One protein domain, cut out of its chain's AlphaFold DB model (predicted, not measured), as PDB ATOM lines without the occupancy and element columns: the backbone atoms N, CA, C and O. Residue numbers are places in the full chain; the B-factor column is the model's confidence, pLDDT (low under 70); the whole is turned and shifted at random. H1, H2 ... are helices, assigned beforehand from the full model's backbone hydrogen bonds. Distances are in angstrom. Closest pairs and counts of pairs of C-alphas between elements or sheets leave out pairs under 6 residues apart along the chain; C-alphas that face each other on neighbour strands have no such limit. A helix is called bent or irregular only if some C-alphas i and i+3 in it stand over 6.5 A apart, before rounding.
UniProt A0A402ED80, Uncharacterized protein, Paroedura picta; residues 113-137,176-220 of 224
ATOM      1  N   ASP A 113       6.078  49.870  21.273       78.12
ATOM      2  CA  ASP A 113       6.929  49.844  22.471       78.12
ATOM      3  C   ASP A 113       6.491  48.774  23.487       78.12
ATOM      4  O   ASP A 113       7.313  48.209  24.211       78.12
ATOM      5  N   LEU A 114       5.192  48.464  23.532       76.06
ATOM      6  CA  LEU A 114       4.630  47.417  24.387       76.06
ATOM      7  C   LEU A 114       4.709  46.025  23.753       76.06
ATOM      8  O   LEU A 114       4.925  45.036  24.456       76.06
ATOM      9  N   THR A 115       4.515  45.920  22.439       76.81
ATOM     10  CA  THR A 115       4.432  44.631  21.741       76.81
ATOM     11  C   THR A 115       5.804  44.071  21.403       76.81
ATOM     12  O   THR A 115       6.016  42.873  21.586       76.81
ATOM     13  N   VAL A 116       6.765  44.896  20.985       80.44
ATOM     14  CA  VAL A 116       8.115  44.446  20.609       80.44
ATOM     15  C   VAL A 116       8.798  43.645  21.736       80.44
ATOM     16  O   VAL A 116       9.262  42.535  21.463       80.44
ATOM     17  N   PRO A 117       8.792  44.084  23.012       80.12
ATOM     18  CA  PRO A 117       9.363  43.295  24.109       80.12
ATOM     19  C   PRO A 117       8.612  41.984  24.388       80.12
ATOM     20  O   PRO A 117       9.217  40.993  24.802       80.12
ATOM     21  N   ILE A 118       7.292  41.967  24.168       78.94
ATOM     22  CA  ILE A 118       6.453  40.769  24.319       78.94
ATOM     23  C   ILE A 118       6.805  39.731  23.247       78.94
ATOM     24  O   ILE A 118       6.922  38.547  23.565       78.94
ATOM     25  N   TRP A 119       7.011  40.174  22.005       78.94
ATOM     26  CA  TRP A 119       7.417  39.322  20.887       78.94
ATOM     27  C   TRP A 119       8.847  38.798  21.030       78.94
ATOM     28  O   TRP A 119       9.100  37.643  20.691       78.94
ATOM     29  N   ASP A 120       9.763  39.597  21.581       81.56
ATOM     30  CA  ASP A 120      11.141  39.170  21.854       81.56
ATOM     31  C   ASP A 120      11.193  38.083  22.947       81.56
ATOM     32  O   ASP A 120      11.968  37.126  22.868       81.56
ATOM     33  N   LYS A 121      10.337  38.186  23.979       79.81
ATOM     34  CA  LYS A 121      10.326  37.259  25.131       79.81
ATOM     35  C   LYS A 121       8.910  36.835  25.545       79.81
ATOM     36  O   LYS A 121       8.492  37.103  26.680       79.81
ATOM     37  N   PRO A 122       8.199  36.035  24.727       67.31
ATOM     38  CA  PRO A 122       6.811  35.641  25.003       67.31
ATOM     39  C   PRO A 122       6.676  34.780  26.270       67.31
ATOM     40  O   PRO A 122       5.659  34.793  26.969       67.31
ATOM     41  N   ALA A 123       7.736  34.054  26.635       66.69
ATOM     42  CA  ALA A 123       7.772  33.258  27.856       66.69
ATOM     43  C   ALA A 123       7.765  34.113  29.140       66.69
ATOM     44  O   ALA A 123       7.271  33.637  30.165       66.69
ATOM     45  N   SER A 124       8.257  35.359  29.081       65.12
ATOM     46  CA  SER A 124       8.382  36.267  30.232       65.12
ATOM     47  C   SER A 124       7.083  36.993  30.584       65.12
ATOM     48  O   SER A 124       6.970  37.541  31.683       65.12
ATOM     49  N   VAL A 125       6.104  37.001  29.674       66.25
ATOM     50  CA  VAL A 125       4.804  37.629  29.915       66.25
ATOM     51  C   VAL A 125       4.096  36.871  31.031       66.25
ATOM     52  O   VAL A 125       3.856  35.662  30.930       66.25
ATOM     53  N   GLN A 126       3.816  37.571  32.127       64.62
ATOM     54  CA  GLN A 126       3.030  37.029  33.227       64.62
ATOM     55  C   GLN A 126       1.583  36.820  32.751       64.62
ATOM     56  O   GLN A 126       1.104  37.608  31.934       64.62
ATOM     57  N   PRO A 127       0.874  35.781  33.232       59.22
ATOM     58  CA  PRO A 127      -0.572  35.682  33.039       59.22
ATOM     59  C   PRO A 127      -1.250  37.001  33.424       59.22
ATOM     60  O   PRO A 127      -0.790  37.668  34.358       59.22
ATOM     61  N   ALA A 128      -2.306  37.378  32.696       58.50
ATOM     62  CA  ALA A 128      -3.006  38.639  32.905       58.50
ATOM     63  C   ALA A 128      -3.293  38.855  34.405       58.50
ATOM     64  O   ALA A 128      -3.719  37.925  35.098       58.50
ATOM     65  N   PRO A 129      -3.014  40.048  34.959       57.59
ATOM     66  CA  PRO A 129      -3.241  40.288  36.374       57.59
ATOM     67  C   PRO A 129      -4.731  40.101  36.676       57.59
ATOM     68  O   PRO A 129      -5.576  40.715  36.028       57.59
ATOM     69  N   LYS A 130      -5.049  39.301  37.705       60.31
ATOM     70  CA  LYS A 130      -6.423  38.931  38.121       60.31
ATOM     71  C   LYS A 130      -7.402  40.112  38.241       60.31
ATOM     72  O   LYS A 130      -8.611  39.925  38.168       60.31
ATOM     73  N   LYS A 131      -6.887  41.333  38.434       57.22
ATOM     74  CA  LYS A 131      -7.675  42.575  38.474       57.22
ATOM     75  C   LYS A 131      -8.282  42.944  37.112       57.22
ATOM     76  O   LYS A 131      -9.433  43.360  37.069       57.22
ATOM     77  N   ILE A 132      -7.556  42.752  36.010       57.22
ATOM     78  CA  ILE A 132      -8.080  42.968  34.651       57.22
ATOM     79  C   ILE A 132      -9.089  41.877  34.282       57.22
ATOM     80  O   ILE A 132     -10.145  42.187  33.745       57.22
ATOM     81  N   GLU A 133      -8.841  40.631  34.696       54.22
ATOM     82  CA  GLU A 133      -9.828  39.549  34.567       54.22
ATOM     83  C   GLU A 133     -11.101  39.830  35.388       54.22
ATOM     84  O   GLU A 133     -12.187  39.414  35.001       54.22
ATOM     85  N   SER A 134     -11.005  40.550  36.518       57.16
ATOM     86  CA  SER A 134     -12.188  40.957  37.293       57.16
ATOM     87  C   SER A 134     -12.971  42.120  36.682       57.16
ATOM     88  O   SER A 134     -14.184  42.156  36.847       57.16
ATOM     89  N   LEU A 135     -12.309  43.042  35.977       60.78
ATOM     90  CA  LEU A 135     -12.964  44.179  35.317       60.78
ATOM     91  C   LEU A 135     -13.777  43.734  34.095       60.78
ATOM     92  O   LEU A 135     -14.838  44.290  33.840       60.78
ATOM     93  N   SER A 136     -13.314  42.694  33.399       50.12
ATOM     94  CA  SER A 136     -14.032  42.054  32.287       50.12
ATOM     95  C   SER A 136     -14.951  40.911  32.736       50.12
ATOM     96  O   SER A 136     -15.451  40.155  31.902       50.12
ATOM     97  N   ARG A 137     -15.162  40.737  34.050       51.22
ATOM     98  CA  ARG A 137     -16.028  39.682  34.583       51.22
ATOM     99  C   ARG A 137     -17.481  40.086  34.346       51.22
ATOM    100  O   ARG A 137     -18.072  40.840  35.115       51.22
ATOM    101  N   ARG A 176       5.311  20.423  32.842       79.31
ATOM    102  CA  ARG A 176       4.981  21.665  33.571       79.31
ATOM    103  C   ARG A 176       4.989  22.904  32.667       79.31
ATOM    104  O   ARG A 176       4.215  23.844  32.876       79.31
ATOM    105  N   ARG A 177       5.881  22.932  31.670       82.38
ATOM    106  CA  ARG A 177       5.943  24.004  30.661       82.38
ATOM    107  C   ARG A 177       4.714  23.972  29.758       82.38
ATOM    108  O   ARG A 177       4.139  25.031  29.520       82.38
ATOM    109  N   LEU A 178       4.297  22.786  29.319       85.25
ATOM    110  CA  LEU A 178       3.101  22.584  28.502       85.25
ATOM    111  C   LEU A 178       1.830  22.977  29.253       85.25
ATOM    112  O   LEU A 178       1.011  23.707  28.708       85.25
ATOM    113  N   ASP A 179       1.706  22.598  30.521       81.69
ATOM    114  CA  ASP A 179       0.590  23.005  31.381       81.69
ATOM    115  C   ASP A 179       0.525  24.541  31.564       81.69
ATOM    116  O   ASP A 179      -0.530  25.168  31.453       81.69
ATOM    117  N   THR A 180       1.678  25.193  31.743       80.50
ATOM    118  CA  THR A 180       1.748  26.665  31.815       80.50
ATOM    119  C   THR A 180       1.391  27.327  30.483       80.50
ATOM    120  O   THR A 180       0.706  28.350  30.471       80.50
ATOM    121  N   LEU A 181       1.834  26.754  29.362       83.75
ATOM    122  CA  LEU A 181       1.491  27.232  28.026       83.75
ATOM    123  C   LEU A 181      -0.008  27.071  27.751       83.75
ATOM    124  O   LEU A 181      -0.634  28.023  27.296       83.75
ATOM    125  N   GLY A 182      -0.593  25.922  28.094       82.94
ATOM    126  CA  GLY A 182      -2.026  25.666  27.966       82.94
ATOM    127  C   GLY A 182      -2.853  26.691  28.737       82.94
ATOM    128  O   GLY A 182      -3.774  27.284  28.175       82.94
ATOM    129  N   ARG A 183      -2.455  27.006  29.979       81.00
ATOM    130  CA  ARG A 183      -3.103  28.075  30.754       81.00
ATOM    131  C   ARG A 183      -3.000  29.443  30.085       81.00
ATOM    132  O   ARG A 183      -3.989  30.168  30.048       81.00
ATOM    133  N   LYS A 184      -1.827  29.792  29.546       83.75
ATOM    134  CA  LYS A 184      -1.617  31.059  28.826       83.75
ATOM    135  C   LYS A 184      -2.478  31.147  27.567       83.75
ATOM    136  O   LYS A 184      -3.095  32.183  27.348       83.75
ATOM    137  N   VAL A 185      -2.541  30.077  26.773       85.31
ATOM    138  CA  VAL A 185      -3.362  30.022  25.555       85.31
ATOM    139  C   VAL A 185      -4.837  30.171  25.906       85.31
ATOM    140  O   VAL A 185      -5.503  31.015  25.320       85.31
ATOM    141  N   TYR A 186      -5.337  29.440  26.907       83.00
ATOM    142  CA  TYR A 186      -6.728  29.570  27.346       83.00
ATOM    143  C   TYR A 186      -7.045  30.987  27.844       83.00
ATOM    144  O   TYR A 186      -8.001  31.594  27.371       83.00
ATOM    145  N   SER A 187      -6.224  31.547  28.742       77.12
ATOM    146  CA  SER A 187      -6.424  32.913  29.243       77.12
ATOM    147  C   SER A 187      -6.350  33.956  28.121       77.12
ATOM    148  O   SER A 187      -7.126  34.907  28.124       77.12
ATOM    149  N   SER A 188      -5.465  33.772  27.135       83.00
ATOM    150  CA  SER A 188      -5.393  34.644  25.959       83.00
ATOM    151  C   SER A 188      -6.654  34.541  25.103       83.00
ATOM    152  O   SER A 188      -7.190  35.567  24.703       83.00
ATOM    153  N   SER A 189      -7.143  33.328  24.836       78.44
ATOM    154  CA  SER A 189      -8.370  33.112  24.065       78.44
ATOM    155  C   SER A 189      -9.594  33.700  24.768       78.44
ATOM    156  O   SER A 189     -10.406  34.355  24.119       78.44
ATOM    157  N   ALA A 190      -9.705  33.525  26.088       77.50
ATOM    158  CA  ALA A 190     -10.783  34.101  26.889       77.50
ATOM    159  C   ALA A 190     -10.751  35.638  26.864       77.50
ATOM    160  O   ALA A 190     -11.775  36.276  26.638       77.50
ATOM    161  N   LEU A 191      -9.570  36.247  27.020       82.69
ATOM    162  CA  LEU A 191      -9.422  37.699  26.913       82.69
ATOM    163  C   LEU A 191      -9.804  38.208  25.517       82.69
ATOM    164  O   LEU A 191     -10.543  39.185  25.414       82.69
ATOM    165  N   SER A 192      -9.344  37.544  24.453       84.75
ATOM    166  CA  SER A 192      -9.717  37.899  23.079       84.75
ATOM    167  C   SER A 192     -11.227  37.804  22.855       84.75
ATOM    168  O   SER A 192     -11.795  38.688  22.218       84.75
ATOM    169  N   PHE A 193     -11.886  36.782  23.408       82.75
ATOM    170  CA  PHE A 193     -13.344  36.656  23.366       82.75
ATOM    171  C   PHE A 193     -14.035  37.833  24.065       82.75
ATOM    172  O   PHE A 193     -14.923  38.440  23.479       82.75
ATOM    173  N   HIS A 194     -13.590  38.216  25.266       82.56
ATOM    174  CA  HIS A 194     -14.142  39.382  25.959       82.56
ATOM    175  C   HIS A 194     -13.944  40.678  25.169       82.56
ATOM    176  O   HIS A 194     -14.865  41.480  25.069       82.56
ATOM    177  N   ILE A 195     -12.762  40.890  24.580       84.25
ATOM    178  CA  ILE A 195     -12.508  42.065  23.733       84.25
ATOM    179  C   ILE A 195     -13.466  42.076  22.539       84.25
ATOM    180  O   ILE A 195     -14.046  43.119  22.248       84.25
ATOM    181  N   ALA A 196     -13.663  40.931  21.881       85.44
ATOM    182  CA  ALA A 196     -14.585  40.810  20.758       85.44
ATOM    183  C   ALA A 196     -16.043  41.072  21.170       85.44
ATOM    184  O   ALA A 196     -16.754  41.770  20.455       85.44
ATOM    185  N   ASP A 197     -16.471  40.576  22.332       83.25
ATOM    186  CA  ASP A 197     -17.806  40.821  22.889       83.25
ATOM    187  C   ASP A 197     -18.040  42.317  23.164       83.25
ATOM    188  O   ASP A 197     -18.996  42.913  22.662       83.25
ATOM    189  N   TYR A 198     -17.094  42.981  23.841       84.38
ATOM    190  CA  TYR A 198     -17.146  44.434  24.036       84.38
ATOM    191  C   TYR A 198     -17.159  45.198  22.707       84.38
ATOM    192  O   TYR A 198     -17.917  46.156  22.552       84.38
ATOM    193  N   GLN A 199     -16.342  44.784  21.737       85.69
ATOM    194  CA  GLN A 199     -16.308  45.397  20.409       85.69
ATOM    195  C   GLN A 199     -17.621  45.198  19.646       85.69
ATOM    196  O   GLN A 199     -18.063  46.131  18.982       85.69
ATOM    197  N   ALA A 200     -18.271  44.040  19.767       85.69
ATOM    198  CA  ALA A 200     -19.567  43.776  19.150       85.69
ATOM    199  C   ALA A 200     -20.659  44.682  19.739       85.69
ATOM    200  O   ALA A 200     -21.415  45.296  18.986       85.69
ATOM    201  N   ILE A 201     -20.690  44.841  21.067       83.50
ATOM    202  CA  ILE A 201     -21.639  45.734  21.753       83.50
ATOM    203  C   ILE A 201     -21.411  47.195  21.340       83.50
ATOM    204  O   ILE A 201     -22.360  47.892  20.976       83.50
ATOM    205  N   ILE A 202     -20.159  47.663  21.359       85.81
ATOM    206  CA  ILE A 202     -19.815  49.034  20.951       85.81
ATOM    207  C   ILE A 202     -20.134  49.250  19.467       85.81
ATOM    208  O   ILE A 202     -20.676  50.294  19.107       85.81
ATOM    209  N   GLY A 203     -19.836  48.272  18.610       86.62
ATOM    210  CA  GLY A 203     -20.141  48.321  17.183       86.62
ATOM    211  C   GLY A 203     -21.642  48.422  16.920       86.62
ATOM    212  O   GLY A 203     -22.073  49.313  16.190       86.62
ATOM    213  N   ALA A 204     -22.451  47.585  17.576       85.56
ATOM    214  CA  ALA A 204     -23.909  47.653  17.494       85.56
ATOM    215  C   ALA A 204     -24.441  49.017  17.965       85.56
ATOM    216  O   ALA A 204     -25.264  49.630  17.287       85.56
ATOM    217  N   TYR A 205     -23.914  49.544  19.075       87.38
ATOM    218  CA  TYR A 205     -24.271  50.876  19.561       87.38
ATOM    219  C   TYR A 205     -23.930  51.980  18.551       87.38
ATOM    220  O   TYR A 205     -24.762  52.846  18.285       87.38
ATOM    221  N   GLN A 206     -22.736  51.945  17.951       83.75
ATOM    222  CA  GLN A 206     -22.329  52.912  16.928       83.75
ATOM    223  C   GLN A 206     -23.219  52.847  15.680       83.75
ATOM    224  O   GLN A 206     -23.527  53.893  15.108       83.75
ATOM    225  N   LEU A 207     -23.666  51.654  15.278       83.06
ATOM    226  CA  LEU A 207     -24.613  51.486  14.172       83.06
ATOM    227  C   LEU A 207     -25.979  52.095  14.508       83.06
ATOM    228  O   LEU A 207     -26.475  52.918  13.739       83.06
ATOM    229  N   CYS A 208     -26.541  51.801  15.684       85.44
ATOM    230  CA  CYS A 208     -27.801  52.413  16.122       85.44
ATOM    231  C   CYS A 208     -27.692  53.942  16.237       85.44
ATOM    232  O   CYS A 208     -28.610  54.679  15.861       85.44
ATOM    233  N   LEU A 209     -26.559  54.438  16.741       85.81
ATOM    234  CA  LEU A 209     -26.276  55.867  16.821       85.81
ATOM    235  C   LEU A 209     -26.230  56.491  15.418       85.81
ATOM    236  O   LEU A 209     -26.806  57.550  15.185       85.81
ATOM    237  N   ARG A 210     -25.607  55.815  14.452       80.75
ATOM    238  CA  ARG A 210     -25.547  56.267  13.059       80.75
ATOM    239  C   ARG A 210     -26.926  56.307  12.398       80.75
ATOM    240  O   ARG A 210     -27.243  57.297  11.743       80.75
ATOM    241  N   GLU A 211     -27.751  55.282  12.587       84.00
ATOM    242  CA  GLU A 211     -29.124  55.250  12.061       84.00
ATOM    243  C   GLU A 211     -29.989  56.371  12.640       84.00
ATOM    244  O   GLU A 211     -30.768  57.002  11.924       84.00
ATOM    245  N   SER A 212     -29.846  56.645  13.937       82.69
ATOM    246  CA  SER A 212     -30.559  57.746  14.583       82.69
ATOM    247  C   SER A 212     -30.072  59.107  14.084       82.69
ATOM    248  O   SER A 212     -30.910  59.924  13.711       82.69
ATOM    249  N   PHE A 213     -28.759  59.336  13.961       83.19
ATOM    250  CA  PHE A 213     -28.226  60.558  13.342       83.19
ATOM    251  C   PHE A 213     -28.682  60.748  11.890       83.19
ATOM    252  O   PHE A 213     -28.986  61.877  11.512       83.19
ATOM    253  N   SER A 214     -28.787  59.678  11.094       78.31
ATOM    254  CA  SER A 214     -29.272  59.767   9.708       78.31
ATOM    255  C   SER A 214     -30.683  60.356   9.637       78.31
ATOM    256  O   SER A 214     -30.934  61.251   8.836       78.31
ATOM    257  N   LYS A 215     -31.577  59.938  10.543       80.81
ATOM    258  CA  LYS A 215     -32.946  60.474  10.636       80.81
ATOM    259  C   LYS A 215     -32.964  61.965  10.978       80.81
ATOM    260  O   LYS A 215     -33.810  62.692  10.476       80.81
ATOM    261  N   TYR A 216     -32.042  62.423  11.827       77.06
ATOM    262  CA  TYR A 216     -31.932  63.844  12.170       77.06
ATOM    263  C   TYR A 216     -31.353  64.677  11.026       77.06
ATOM    264  O   TYR A 216     -31.801  65.799  10.831       77.06
ATOM    265  N   ILE A 217     -30.403  64.138  10.259       77.56
ATOM    266  CA  ILE A 217     -29.837  64.824   9.088       77.56
ATOM    267  C   ILE A 217     -30.896  64.987   7.985       77.56
ATOM    268  O   ILE A 217     -30.959  66.045   7.372       77.56
ATOM    269  N   GLU A 218     -31.776  64.003   7.783       72.50
ATOM    270  CA  GLU A 218     -32.899  64.098   6.829       72.50
ATOM    271  C   GLU A 218     -33.984  65.111   7.243       72.50
ATOM    272  O   GLU A 218     -34.765  65.561   6.407       72.50
ATOM    273  N   LEU A 219     -34.036  65.483   8.526       71.38
ATOM    274  CA  LEU A 219     -34.966  66.477   9.072       71.38
ATOM    275  C   LEU A 219     -34.413  67.909   9.043       71.38
ATOM    276  O   LEU A 219     -35.142  68.832   9.407       71.38
ATOM    277  N   ILE A 220     -33.156  68.111   8.635       69.00
ATOM    278  CA  ILE A 220     -32.597  69.449   8.429       69.00
ATOM    279  C   ILE A 220     -32.998  69.890   7.014       69.00
ATOM    280  O   ILE A 220     -32.475  69.334   6.046       69.00
TER     281      ILE A 220
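This is residues 113 to 137 and 176 to 220 of the 224 residues of an uncharacterized protein of Paroedura picta (UniProt A0A402ED80). One very long helix, H3, makes the length of the model, and two short helices, H1 and H2, lie off its first half, joined to each other by a loop. H2 runs nearly alongside H3 at a small distance, H1 is held farther off, and the last part of H3 sticks out alone with residues 199 to 220. The arrangement is loose, with no helix touching another. The printed part has 70 residues with three named helices in the order H1, H2, H3 and no named strand; its class is all helix. The whole is extended, with a radius of gyration of the C-alphas of 19.2 A, and its C-alphas span 64 by 27 by 19 A, a rod in outline.

The printed part begins with H1, residues 113 to 120, whose first C-alpha, of Asp 113, is at (6.929, 49.844, 22.471). H1 is neither bent nor irregular, but only just: C-alphas 114 and 117 are 6.3 A apart. H2 follows with residues 130 to 135, and C-alpha 130 is at (-6.423, 38.931, 38.121). H3 takes residues 176 to 218 and is 62.9 A long from first to last C-alpha; C-alpha 176 is at (4.981, 21.665, 33.571), and C-alpha 218 is at (-32.899, 64.098, 6.829). H3 is the longest helix, with 43 residues, and is not bent.

H2 and H3 are close but not clearly touching, with 1 pair of C-alphas within 8 A. That closest pair is Glu 133 and Leu 191, whose C-alphas are 7.9 A apart. The two helices run the same way at a shallow tilt of 17 degrees, and their centres are 16.0 A apart. H1 and H3 are apart. H1 and H2 are apart too, though they follow each other in the chain. In H2 and H3 every O i to N i+4 pair is within hydrogen-bond range; in H1 it is 2 of 4 pairs, beside 2 of 5 O i to N i+3 pairs.

The two C-alphas farthest apart are those of Arg 176 and Ile 220, at 65.8 A. Residues 199 to 220, of which 199 to 218 belong to H3, stand free; the body without them has 48 residues and spans 30 by 29 by 18 A. Residues 138 to 175 are cut out and not printed, and C-alphas 137 and 176 are 27.7 A apart across the cut. The link from H1 to H2, 9 residues, is short, and the link from H2 to H3 runs across the cut. The mean pLDDT of the printed part is 76.5; residues 122 to 137 and residue 220 are under 70, and H2 has a mean of 58.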